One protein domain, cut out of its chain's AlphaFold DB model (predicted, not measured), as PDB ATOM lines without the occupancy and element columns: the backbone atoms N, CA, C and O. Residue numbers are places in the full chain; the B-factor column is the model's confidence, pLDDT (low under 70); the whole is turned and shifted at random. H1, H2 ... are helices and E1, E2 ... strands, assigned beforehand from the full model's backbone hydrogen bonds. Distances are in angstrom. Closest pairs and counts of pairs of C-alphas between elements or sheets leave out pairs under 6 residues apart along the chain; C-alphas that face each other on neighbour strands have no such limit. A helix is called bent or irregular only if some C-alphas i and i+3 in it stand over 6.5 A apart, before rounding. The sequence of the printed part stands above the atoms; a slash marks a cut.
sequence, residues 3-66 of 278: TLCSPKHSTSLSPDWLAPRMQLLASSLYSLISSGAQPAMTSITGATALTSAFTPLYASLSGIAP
ATOM      1  N   THR A   3     205.426 219.811 199.072       90.88
ATOM      2  CA  THR A   3     206.196 219.955 197.827       90.88
ATOM      3  C   THR A   3     207.682 219.818 198.128       90.88
ATOM      4  O   THR A   3     208.226 220.612 198.896       90.88
ATOM      5  N   LEU A   4     208.329 218.824 197.523       93.44
ATOM      6  CA  LEU A   4     209.771 218.626 197.583       93.44
ATOM      7  C   LEU A   4     210.451 219.433 196.479       93.44
ATOM      8  O   LEU A   4     210.099 219.312 195.307       93.44
ATOM      9  N   CYS A   5     211.448 220.229 196.851       89.12
ATOM     10  CA  CYS A   5     212.249 221.009 195.918       89.12
ATOM     11  C   CYS A   5     213.745 220.870 196.220       89.12
ATOM     12  O   CYS A   5     214.152 220.546 197.337       89.12
ATOM     13  N   SER A   6     214.561 221.118 195.198       89.50
ATOM     14  CA  SER A   6     216.018 221.108 195.259       89.50
ATOM     15  C   SER A   6     216.549 222.356 194.549       89.50
ATOM     16  O   SER A   6     215.956 222.764 193.552       89.50
ATOM     17  N   PRO A   7     217.653 222.963 195.023       84.38
ATOM     18  CA  PRO A   7     218.327 224.043 194.302       84.38
ATOM     19  C   PRO A   7     219.094 223.552 193.064       84.38
ATOM     20  O   PRO A   7     219.656 224.364 192.346       84.38
ATOM     21  N   LYS A   8     219.167 222.235 192.852       86.88
ATOM     22  CA  LYS A   8     219.849 221.593 191.730       86.88
ATOM     23  C   LYS A   8     218.897 220.684 190.969       86.88
ATOM     24  O   LYS A   8     218.064 220.028 191.605       86.88
ATOM     25  N   HIS A   9     219.107 220.584 189.659       89.62
ATOM     26  CA  HIS A   9     218.363 219.670 188.801       89.62
ATOM     27  C   HIS A   9     218.585 218.207 189.223       89.62
ATOM     28  O   HIS A   9     219.699 217.829 189.601       89.62
ATOM     29  N   SER A  10     217.550 217.372 189.148       90.00
ATOM     30  CA  SER A  10     217.518 215.998 189.660       90.00
ATOM     31  C   SER A  10     218.610 215.105 189.071       90.00
ATOM     32  O   SER A  10     219.166 214.268 189.781       90.00
ATOM     33  N   THR A  11     218.993 215.334 187.814       87.38
ATOM     34  CA  THR A  11     220.086 214.614 187.131       87.38
ATOM     35  C   THR A  11     221.465 214.870 187.737       87.38
ATOM     36  O   THR A  11     222.369 214.066 187.538       87.38
ATOM     37  N   SER A  12     221.641 215.969 188.475       89.62
ATOM     38  CA  SER A  12     222.903 216.330 189.136       89.62
ATOM     39  C   SER A  12     222.969 215.884 190.606       89.62
ATOM     40  O   SER A  12     223.968 216.114 191.296       89.62
ATOM     41  N   LEU A  13     221.898 215.270 191.121       90.75
ATOM     42  CA  LEU A  13     221.787 214.900 192.527       90.75
ATOM     43  C   LEU A  13     222.442 213.543 192.787       90.75
ATOM     44  O   LEU A  13     221.909 212.497 192.423       90.75
ATOM     45  N   SER A  14     223.588 213.548 193.471       91.69
ATOM     46  CA  SER A  14     224.215 212.308 193.929       91.69
ATOM     47  C   SER A  14     223.465 211.711 195.133       91.69
ATOM     48  O   SER A  14     222.894 212.458 195.940       91.69
ATOM     49  N   PRO A  15     223.504 210.378 195.324       91.94
ATOM     50  CA  PRO A  15     222.948 209.731 196.513       91.94
ATOM     51  C   PRO A  15     223.484 210.315 197.828       91.94
ATOM     52  O   PRO A  15     222.702 210.571 198.741       91.94
ATOM     53  N   ASP A  16     224.782 210.619 197.896       93.31
ATOM     54  CA  ASP A  16     225.427 211.207 199.080       93.31
ATOM     55  C   ASP A  16     224.912 212.616 199.398       93.31
ATOM     56  O   ASP A  16     224.864 213.035 200.555       93.31
ATOM     57  N   TRP A  17     224.498 213.367 198.374       92.00
ATOM     58  CA  TRP A  17     223.856 214.659 198.577       92.00
ATOM     59  C   TRP A  17     222.406 214.487 199.047       92.00
ATOM     60  O   TRP A  17     221.965 215.199 199.955       92.00
ATOM     61  N   LEU A  18     221.672 213.544 198.448       93.69
ATOM     62  CA  LEU A  18     220.247 213.311 198.695       93.69
ATOM     63  C   LEU A  18     219.962 212.703 200.067       93.69
ATOM     64  O   LEU A  18     219.134 213.236 200.805       93.69
ATOM     65  N   ALA A  19     220.635 211.607 200.416       93.56
ATOM     66  CA  ALA A  19     220.315 210.782 201.579       93.56
ATOM     67  C   ALA A  19     220.233 211.567 202.906       93.56
ATOM     68  O   ALA A  19     219.167 211.543 203.528       93.56
ATOM     69  N   PRO A  20     221.264 212.330 203.334       96.44
ATOM     70  CA  PRO A  20     221.197 213.052 204.606       96.44
ATOM     71  C   PRO A  20     220.106 214.134 204.615       96.44
ATOM     72  O   PRO A  20     219.488 214.392 205.647       96.44
ATOM     73  N   ARG A  21     219.827 214.755 203.459       96.38
ATOM     74  CA  ARG A  21     218.804 215.804 203.328       96.38
ATOM     75  C   ARG A  21     217.397 215.230 203.392       96.38
ATOM     76  O   ARG A  21     216.552 215.781 204.093       96.38
ATOM     77  N   MET A  22     217.149 214.123 202.695       96.94
ATOM     78  CA  MET A  22     215.849 213.451 202.722       96.94
ATOM     79  C   MET A  22     215.567 212.831 204.089       96.94
ATOM     80  O   MET A  22     214.431 212.900 204.552       96.94
ATOM     81  N   GLN A  23     216.591 212.315 204.777       97.62
ATOM     82  CA  GLN A  23     216.448 211.823 206.147       97.62
ATOM     83  C   GLN A  23     216.048 212.949 207.103       97.62
ATOM     84  O   GLN A  23     215.051 212.822 207.813       97.62
ATOM     85  N   LEU A  24     216.764 214.078 207.073       97.50
ATOM     86  CA  LEU A  24     216.429 215.240 207.895       97.50
ATOM     87  C   LEU A  24     215.013 215.755 207.605       97.50
ATOM     88  O   LEU A  24     214.267 216.075 208.535       97.50
ATOM     89  N   LEU A  25     214.633 215.826 206.328       96.81
ATOM     90  CA  LEU A  25     213.312 216.284 205.916       96.81
ATOM     91  C   LEU A  25     212.202 215.343 206.400       96.81
ATOM     92  O   LEU A  25     211.211 215.818 206.951       96.81
ATOM     93  N   ALA A  26     212.377 214.028 206.237       97.50
ATOM     94  CA  ALA A  26     211.419 213.025 206.695       97.50
ATOM     95  C   ALA A  26     211.233 213.080 208.217       97.50
ATOM     96  O   ALA A  26     210.097 213.156 208.686       97.50
ATOM     97  N   SER A  27     212.330 213.133 208.983       97.88
ATOM     98  CA  SER A  27     212.276 213.255 210.444       97.88
ATOM     99  C   SER A  27     211.605 214.551 210.893       97.88
ATOM    100  O   SER A  27     210.729 214.514 211.753       97.88
ATOM    101  N   SER A  28     211.953 215.685 210.279       97.50
ATOM    102  CA  SER A  28     211.384 216.989 210.642       97.50
ATOM    103  C   SER A  28     209.885 217.053 210.359       97.50
ATOM    104  O   SER A  28     209.111 217.499 211.205       97.50
ATOM    105  N   LEU A  29     209.460 216.583 209.181       96.06
ATOM    106  CA  LEU A  29     208.047 216.559 208.822       96.06
ATOM    107  C   LEU A  29     207.254 215.635 209.751       96.06
ATOM    108  O   LEU A  29     206.195 216.030 210.232       96.06
ATOM    109  N   TYR A  30     207.776 214.438 210.032       96.50
ATOM    110  CA  TYR A  30     207.149 213.507 210.964       96.50
ATOM    111  C   TYR A  30     206.965 214.146 212.345       96.50
ATOM    112  O   TYR A  30     205.850 214.172 212.857       96.50
ATOM    113  N   SER A  31     208.009 214.759 212.912       97.62
ATOM    114  CA  SER A  31     207.910 215.443 214.207       97.62
ATOM    115  C   SER A  31     206.866 216.566 214.213       97.62
ATOM    116  O   SER A  31     206.127 216.712 215.188       97.62
ATOM    117  N   LEU A  32     206.761 217.346 213.133       96.50
ATOM    118  CA  LEU A  32     205.759 218.412 213.012       96.50
ATOM    119  C   LEU A  32     204.325 217.872 212.938       96.50
ATOM    120  O   LEU A  32     203.423 218.454 213.539       96.50
ATOM    121  N   ILE A  33     204.107 216.763 212.232       94.19
ATOM    122  CA  ILE A  33     202.783 216.140 212.114       94.19
ATOM    123  C   ILE A  33     202.402 215.448 213.427       94.19
ATOM    124  O   ILE A  33     201.318 215.681 213.956       94.19
ATOM    125  N   SER A  34     203.302 214.649 214.002       94.38
ATOM    126  CA  SER A  34     203.051 213.906 215.244       94.38
ATOM    127  C   SER A  34     202.863 214.807 216.463       94.38
ATOM    128  O   SER A  34     202.162 214.426 217.395       94.38
ATOM    129  N   SER A  35     203.451 216.007 216.463       96.38
ATOM    130  CA  SER A  35     203.216 217.016 217.508       96.38
ATOM    131  C   SER A  35     201.921 217.815 217.316       96.38
ATOM    132  O   SER A  35     201.561 218.601 218.189       96.38
ATOM    133  N   GLY A  36     201.224 217.651 216.185       93.75
ATOM    134  CA  GLY A  36     200.033 218.429 215.839       93.75
ATOM    135  C   GLY A  36     200.323 219.854 215.352       93.75
ATOM    136  O   GLY A  36     199.388 220.622 215.134       93.75
ATOM    137  N   ALA A  37     201.594 220.221 215.149       94.19
ATOM    138  CA  ALA A  37     201.979 221.522 214.599       94.19
ATOM    139  C   ALA A  37     201.636 221.660 213.105       94.19
ATOM    140  O   ALA A  37     201.540 222.775 212.588       94.19
ATOM    141  N   GLN A  38     201.478 220.536 212.403       91.44
ATOM    142  CA  GLN A  38     201.055 220.468 211.007       91.44
ATOM    143  C   GLN A  38     199.949 219.418 210.828       91.44
ATOM    144  O   GLN A  38     199.945 218.408 211.534       91.44
ATOM    145  N   PRO A  39     199.016 219.624 209.879       89.69
ATOM    146  CA  PRO A  39     198.018 218.616 209.545       89.69
ATOM    147  C   PRO A  39     198.671 217.375 208.927       89.69
ATOM    148  O   PRO A  39     199.787 217.429 208.409       89.69
ATOM    149  N   ALA A  40     197.934 216.261 208.929       89.12
ATOM    150  CA  ALA A  40     198.372 215.027 208.289       89.12
ATOM    151  C   ALA A  40     198.734 215.240 206.806       89.12
ATOM    152  O   ALA A  40     198.115 216.031 206.085       89.12
ATOM    153  N   MET A  41     199.749 214.507 206.344       89.12
ATOM    154  CA  MET A  41     200.182 214.562 204.953       89.12
ATOM    155  C   MET A  41     199.171 213.842 204.058       89.12
ATOM    156  O   MET A  41     199.002 212.636 204.159       89.12
ATOM    157  N   THR A  42     198.531 214.598 203.168       88.56
ATOM    158  CA  THR A  42     197.563 214.076 202.188       88.56
ATOM    159  C   THR A  42     198.211 213.646 200.873       88.56
ATOM    160  O   THR A  42     197.752 212.723 200.217       88.56
ATOM    161  N   SER A  43     199.278 214.333 200.467       91.62
ATOM    162  CA  SER A  43     200.032 214.033 199.253       91.62
ATOM    163  C   SER A  43     201.417 214.667 199.310       91.62
ATOM    164  O   SER A  43     201.645 215.626 200.065       91.62
ATOM    165  N   ILE A  44     202.329 214.138 198.503       93.75
ATOM    166  CA  ILE A  44     203.677 214.661 198.269       93.75
ATOM    167  C   ILE A  44     203.850 214.848 196.768       93.75
ATOM    168  O   ILE A  44     203.537 213.948 195.999       93.75
ATOM    169  N   THR A  45     204.390 215.993 196.362       93.69
ATOM    170  CA  THR A  45     204.708 216.303 194.967       93.69
ATOM    171  C   THR A  45     206.141 216.810 194.826       93.69
ATOM    172  O   THR A  45     206.655 217.470 195.729       93.69
ATOM    173  N   GLY A  46     206.808 216.504 193.719       94.44
ATOM    174  CA  GLY A  46     208.155 216.995 193.418       94.44
ATOM    175  C   GLY A  46     208.853 216.151 192.360       94.44
ATOM    176  O   GLY A  46     208.249 215.232 191.804       94.44
ATOM    177  N   ALA A  47     210.128 216.453 192.098       95.00
ATOM    178  CA  ALA A  47     210.937 215.680 191.157       95.00
ATOM    179  C   ALA A  47     210.998 214.206 191.579       95.00
ATOM    180  O   ALA A  47     211.203 213.914 192.761       95.00
ATOM    181  N   THR A  48     210.870 213.285 190.620       95.19
ATOM    182  CA  THR A  48     210.772 211.836 190.882       95.19
ATOM    183  C   THR A  48     211.915 211.332 191.766       95.19
ATOM    184  O   THR A  48     211.687 210.584 192.712       95.19
ATOM    185  N   ALA A  49     213.145 211.802 191.533       94.06
ATOM    186  CA  ALA A  49     214.303 211.436 192.352       94.06
ATOM    187  C   ALA A  49     214.144 211.836 193.833       94.06
ATOM    188  O   ALA A  49     214.518 211.075 194.725       94.06
ATOM    189  N   LEU A  50     213.556 213.007 194.107       96.25
ATOM    190  CA  LEU A  50     213.304 213.484 195.469       96.25
ATOM    191  C   LEU A  50     212.200 212.670 196.137       96.25
ATOM    192  O   LEU A  50     212.366 212.229 197.273       96.25
ATOM    193  N   THR A  51     211.088 212.440 195.434       95.88
ATOM    194  CA  THR A  51     209.961 211.677 195.982       95.88
ATOM    195  C   THR A  51     210.365 210.235 196.268       95.88
ATOM    196  O   THR A  51     210.112 209.739 197.363       95.88
ATOM    197  N   SER A  52     211.086 209.588 195.346       95.12
ATOM    198  CA  SER A  52     211.579 208.219 195.520       95.12
ATOM    199  C   SER A  52     212.570 208.081 196.676       95.12
ATOM    200  O   SER A  52     212.555 207.061 197.360       95.12
ATOM    201  N   ALA A  53     213.404 209.094 196.929       96.06
ATOM    202  CA  ALA A  53     214.326 209.088 198.063       96.06
ATOM    203  C   ALA A  53     213.618 209.367 199.405       96.06
ATOM    204  O   ALA A  53     213.971 208.782 200.428       96.06
ATOM    205  N   PHE A  54     212.610 210.242 199.413       97.06
ATOM    206  CA  PHE A  54     211.880 210.637 200.619       97.06
ATOM    207  C   PHE A  54     210.908 209.560 201.125       97.06
ATOM    208  O   PHE A  54     210.877 209.264 202.321       97.06
ATOM    209  N   THR A  55     210.102 208.980 200.232       96.38
ATOM    210  CA  THR A  55     208.995 208.080 200.584       96.38
ATOM    211  C   THR A  55     209.379 206.918 201.513       96.38
ATOM    212  O   THR A  55     208.702 206.765 202.533       96.38
ATOM    213  N   PRO A  56     210.435 206.116 201.253       96.88
ATOM    214  CA  PRO A  56     210.791 205.006 202.143       96.88
ATOM    215  C   PRO A  56     211.250 205.483 203.528       96.88
ATOM    216  O   PRO A  56     210.947 204.838 204.532       96.88
ATOM    217  N   LEU A  57     211.928 206.633 203.604       97.50
ATOM    218  CA  LEU A  57     212.382 207.207 204.872       97.50
ATOM    219  C   LEU A  57     211.192 207.652 205.720       97.50
ATOM    220  O   LEU A  57     211.104 207.288 206.891       97.50
ATOM    221  N   TYR A  58     210.244 208.380 205.127       96.81
ATOM    222  CA  TYR A  58     209.046 208.808 205.841       96.81
ATOM    223  C   TYR A  58     208.186 207.613 206.270       96.81
ATOM    224  O   TYR A  58     207.763 207.555 207.423       96.81
ATOM    225  N   ALA A  59     208.011 206.617 205.394       96.44
ATOM    226  CA  ALA A  59     207.264 205.404 205.716       96.44
ATOM    227  C   ALA A  59     207.867 204.636 206.901       96.44
ATOM    228  O   ALA A  59     207.122 204.153 207.752       96.44
ATOM    229  N   SER A  60     209.200 204.581 207.009       97.62
ATOM    230  CA  SER A  60     209.872 203.940 208.148       97.62
ATOM    231  C   SER A  60     209.604 204.633 209.491       97.62
ATOM    232  O   SER A  60     209.577 203.970 210.524       97.62
ATOM    233  N   LEU A  61     209.379 205.951 209.478       97.12
ATOM    234  CA  LEU A  61     209.126 206.757 210.675       97.12
ATOM    235  C   LEU A  61     207.645 206.775 211.058       97.12
ATOM    236  O   LEU A  61     207.304 206.652 212.231       97.12
ATOM    237  N   SER A  62     206.761 206.957 210.075       95.12
ATOM    238  CA  SER A  62     205.335 207.166 210.318       95.12
ATOM    239  C   SER A  62     204.506 205.887 210.269       95.12
ATOM    240  O   SER A  62     203.366 205.902 210.725       95.12
ATOM    241  N   GLY A  63     205.029 204.811 209.674       94.94
ATOM    242  CA  GLY A  63     204.258 203.610 209.346       94.94
ATOM    243  C   GLY A  63     203.239 203.821 208.219       94.94
ATOM    244  O   GLY A  63     202.358 202.988 208.033       94.94
ATOM    245  N   ILE A  64     203.332 204.934 207.479       92.00
ATOM    246  CA  ILE A  64     202.384 205.319 206.424       92.00
ATOM    247  C   ILE A  64     203.126 205.399 205.089       92.00
ATOM    248  O   ILE A  64     204.126 206.108 204.974       92.00
ATOM    249  N   ALA A  65     202.608 204.712 204.075       92.94
ATOM    250  CA  ALA A  65     203.105 204.735 202.701       92.94
ATOM    251  C   ALA A  65     202.053 205.345 201.752       92.94
ATOM    252  O   ALA A  65     200.896 205.473 202.154       92.94
ATOM    253  N   PRO A  66     202.429 205.724 200.517       92.06
ATOM    254  CA  PRO A  66     201.462 206.135 199.507       92.06
ATOM    255  C   PRO A  66     200.404 205.054 199.222       92.06
ATOM    256  O   PRO A  66     200.725 203.867 199.231       92.06
TER     257      PRO A  66
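What this domain is: This is residues 3 to 66 of the 278 residues of an uncharacterized protein of Calocera viscosa (strain TUFC12733) (UniProt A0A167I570). Two helices, H1 and H2, pack on each other aslant and run the same way, and a short strand, E1, brings the chain back from the far end of H1 to the beginning of H2. Seen along the longest axis, H1, E1 and H2 stand in a triangle, the chain running out along H1, back through E1 and out again along H2, while residues 3 to 4 pair beside residues 45 to 46 of E1 and the rest of the stretch before H1 loops round to its first residue. The printed part has 64 residues, with two named helices and one named strand in the order H1, E1, H2, and its class is mostly helix. It is compact, with a radius of gyration of the C-alphas of 11.7 A, and its outline is elongated, with spans of 35 by 19 by 19 A.

How they stand to each other: The printed part begins with residues 3 to 14, a stretch of 12 residues with no named element, whose C-alphas lie 7 to 18 A from the mean of the C-alphas. Residues 3 to 4 form a short pairing, parallel, with residues 45 to 46 of E1, the strand of residues 43 to 47. E1 itself pairs with no named strand. After the first stretch comes H1, residues 15 to 34, the longest helix by residues. H1 and E1 are apart, although they follow each other in the chain. E1 is joined by a tight link to H2, residues 48 to 62. The closest C-alphas of E1 and H2 are those of Thr 45 and Thr 51, 7.1 A apart, and the centres of the two elements are 10.4 A apart. H1 and H2 touch, with 20 pairs of C-alphas within 8 A. Their closest C-alphas are those of Ala 26 and Tyr 58, 4.9 A apart, and their centres are 8.4 A apart. Their lines stand at a steep tilt of 45 degrees, and they run the same way. In the helix backbones, 14 of 16 pairs of O i and N i+4 are within hydrogen-bond range in H1, and 9 of 11 in H2.

Where its parts are: The printed part starts at Thr 3, whose C-alpha is at (206.196, 219.955, 197.827). H1 begins with Pro 15, C-alpha at (222.948, 209.731, 196.513), and ends with Ser 34, C-alpha at (203.051, 213.906, 215.244). It has 20 residues and measures 27.6 A from first to last C-alpha. H1 is irregular, but only just: C-alphas 17 and 20 are 6.8 A apart, and its line is a rough one. E1 has five residues, from Ser 43 to Ala 47, and measures 13.7 A. H2 has 15 residues, from Thr 48 to Ser 62, measures 20.7 A and ends with C-alpha 62 at (205.335, 207.166, 210.318). H2 is irregular too, but only just: C-alphas 53 and 56 are 6.8 A apart, and its line is a rough one.

The domain as a whole: The two C-alphas farthest apart in the domain are those of Thr 11, before H1, and Gly 36, after it, at 35.2 A. The first and last printed C-alphas, those of Thr 3 and Pro 66, are 14.7 A apart. The printed part has no cut from residue 3 to residue 66, and it belongs to a full chain of 278 residues. The link from H1 to E1 is short, with 8 residues, and no link between the named elements is long. The mean pLDDT of the printed part is 93.8, and no printed residue is under 70. The mean pLDDT is 96 in H1, 94 in E1 and 96 in H2 of this model.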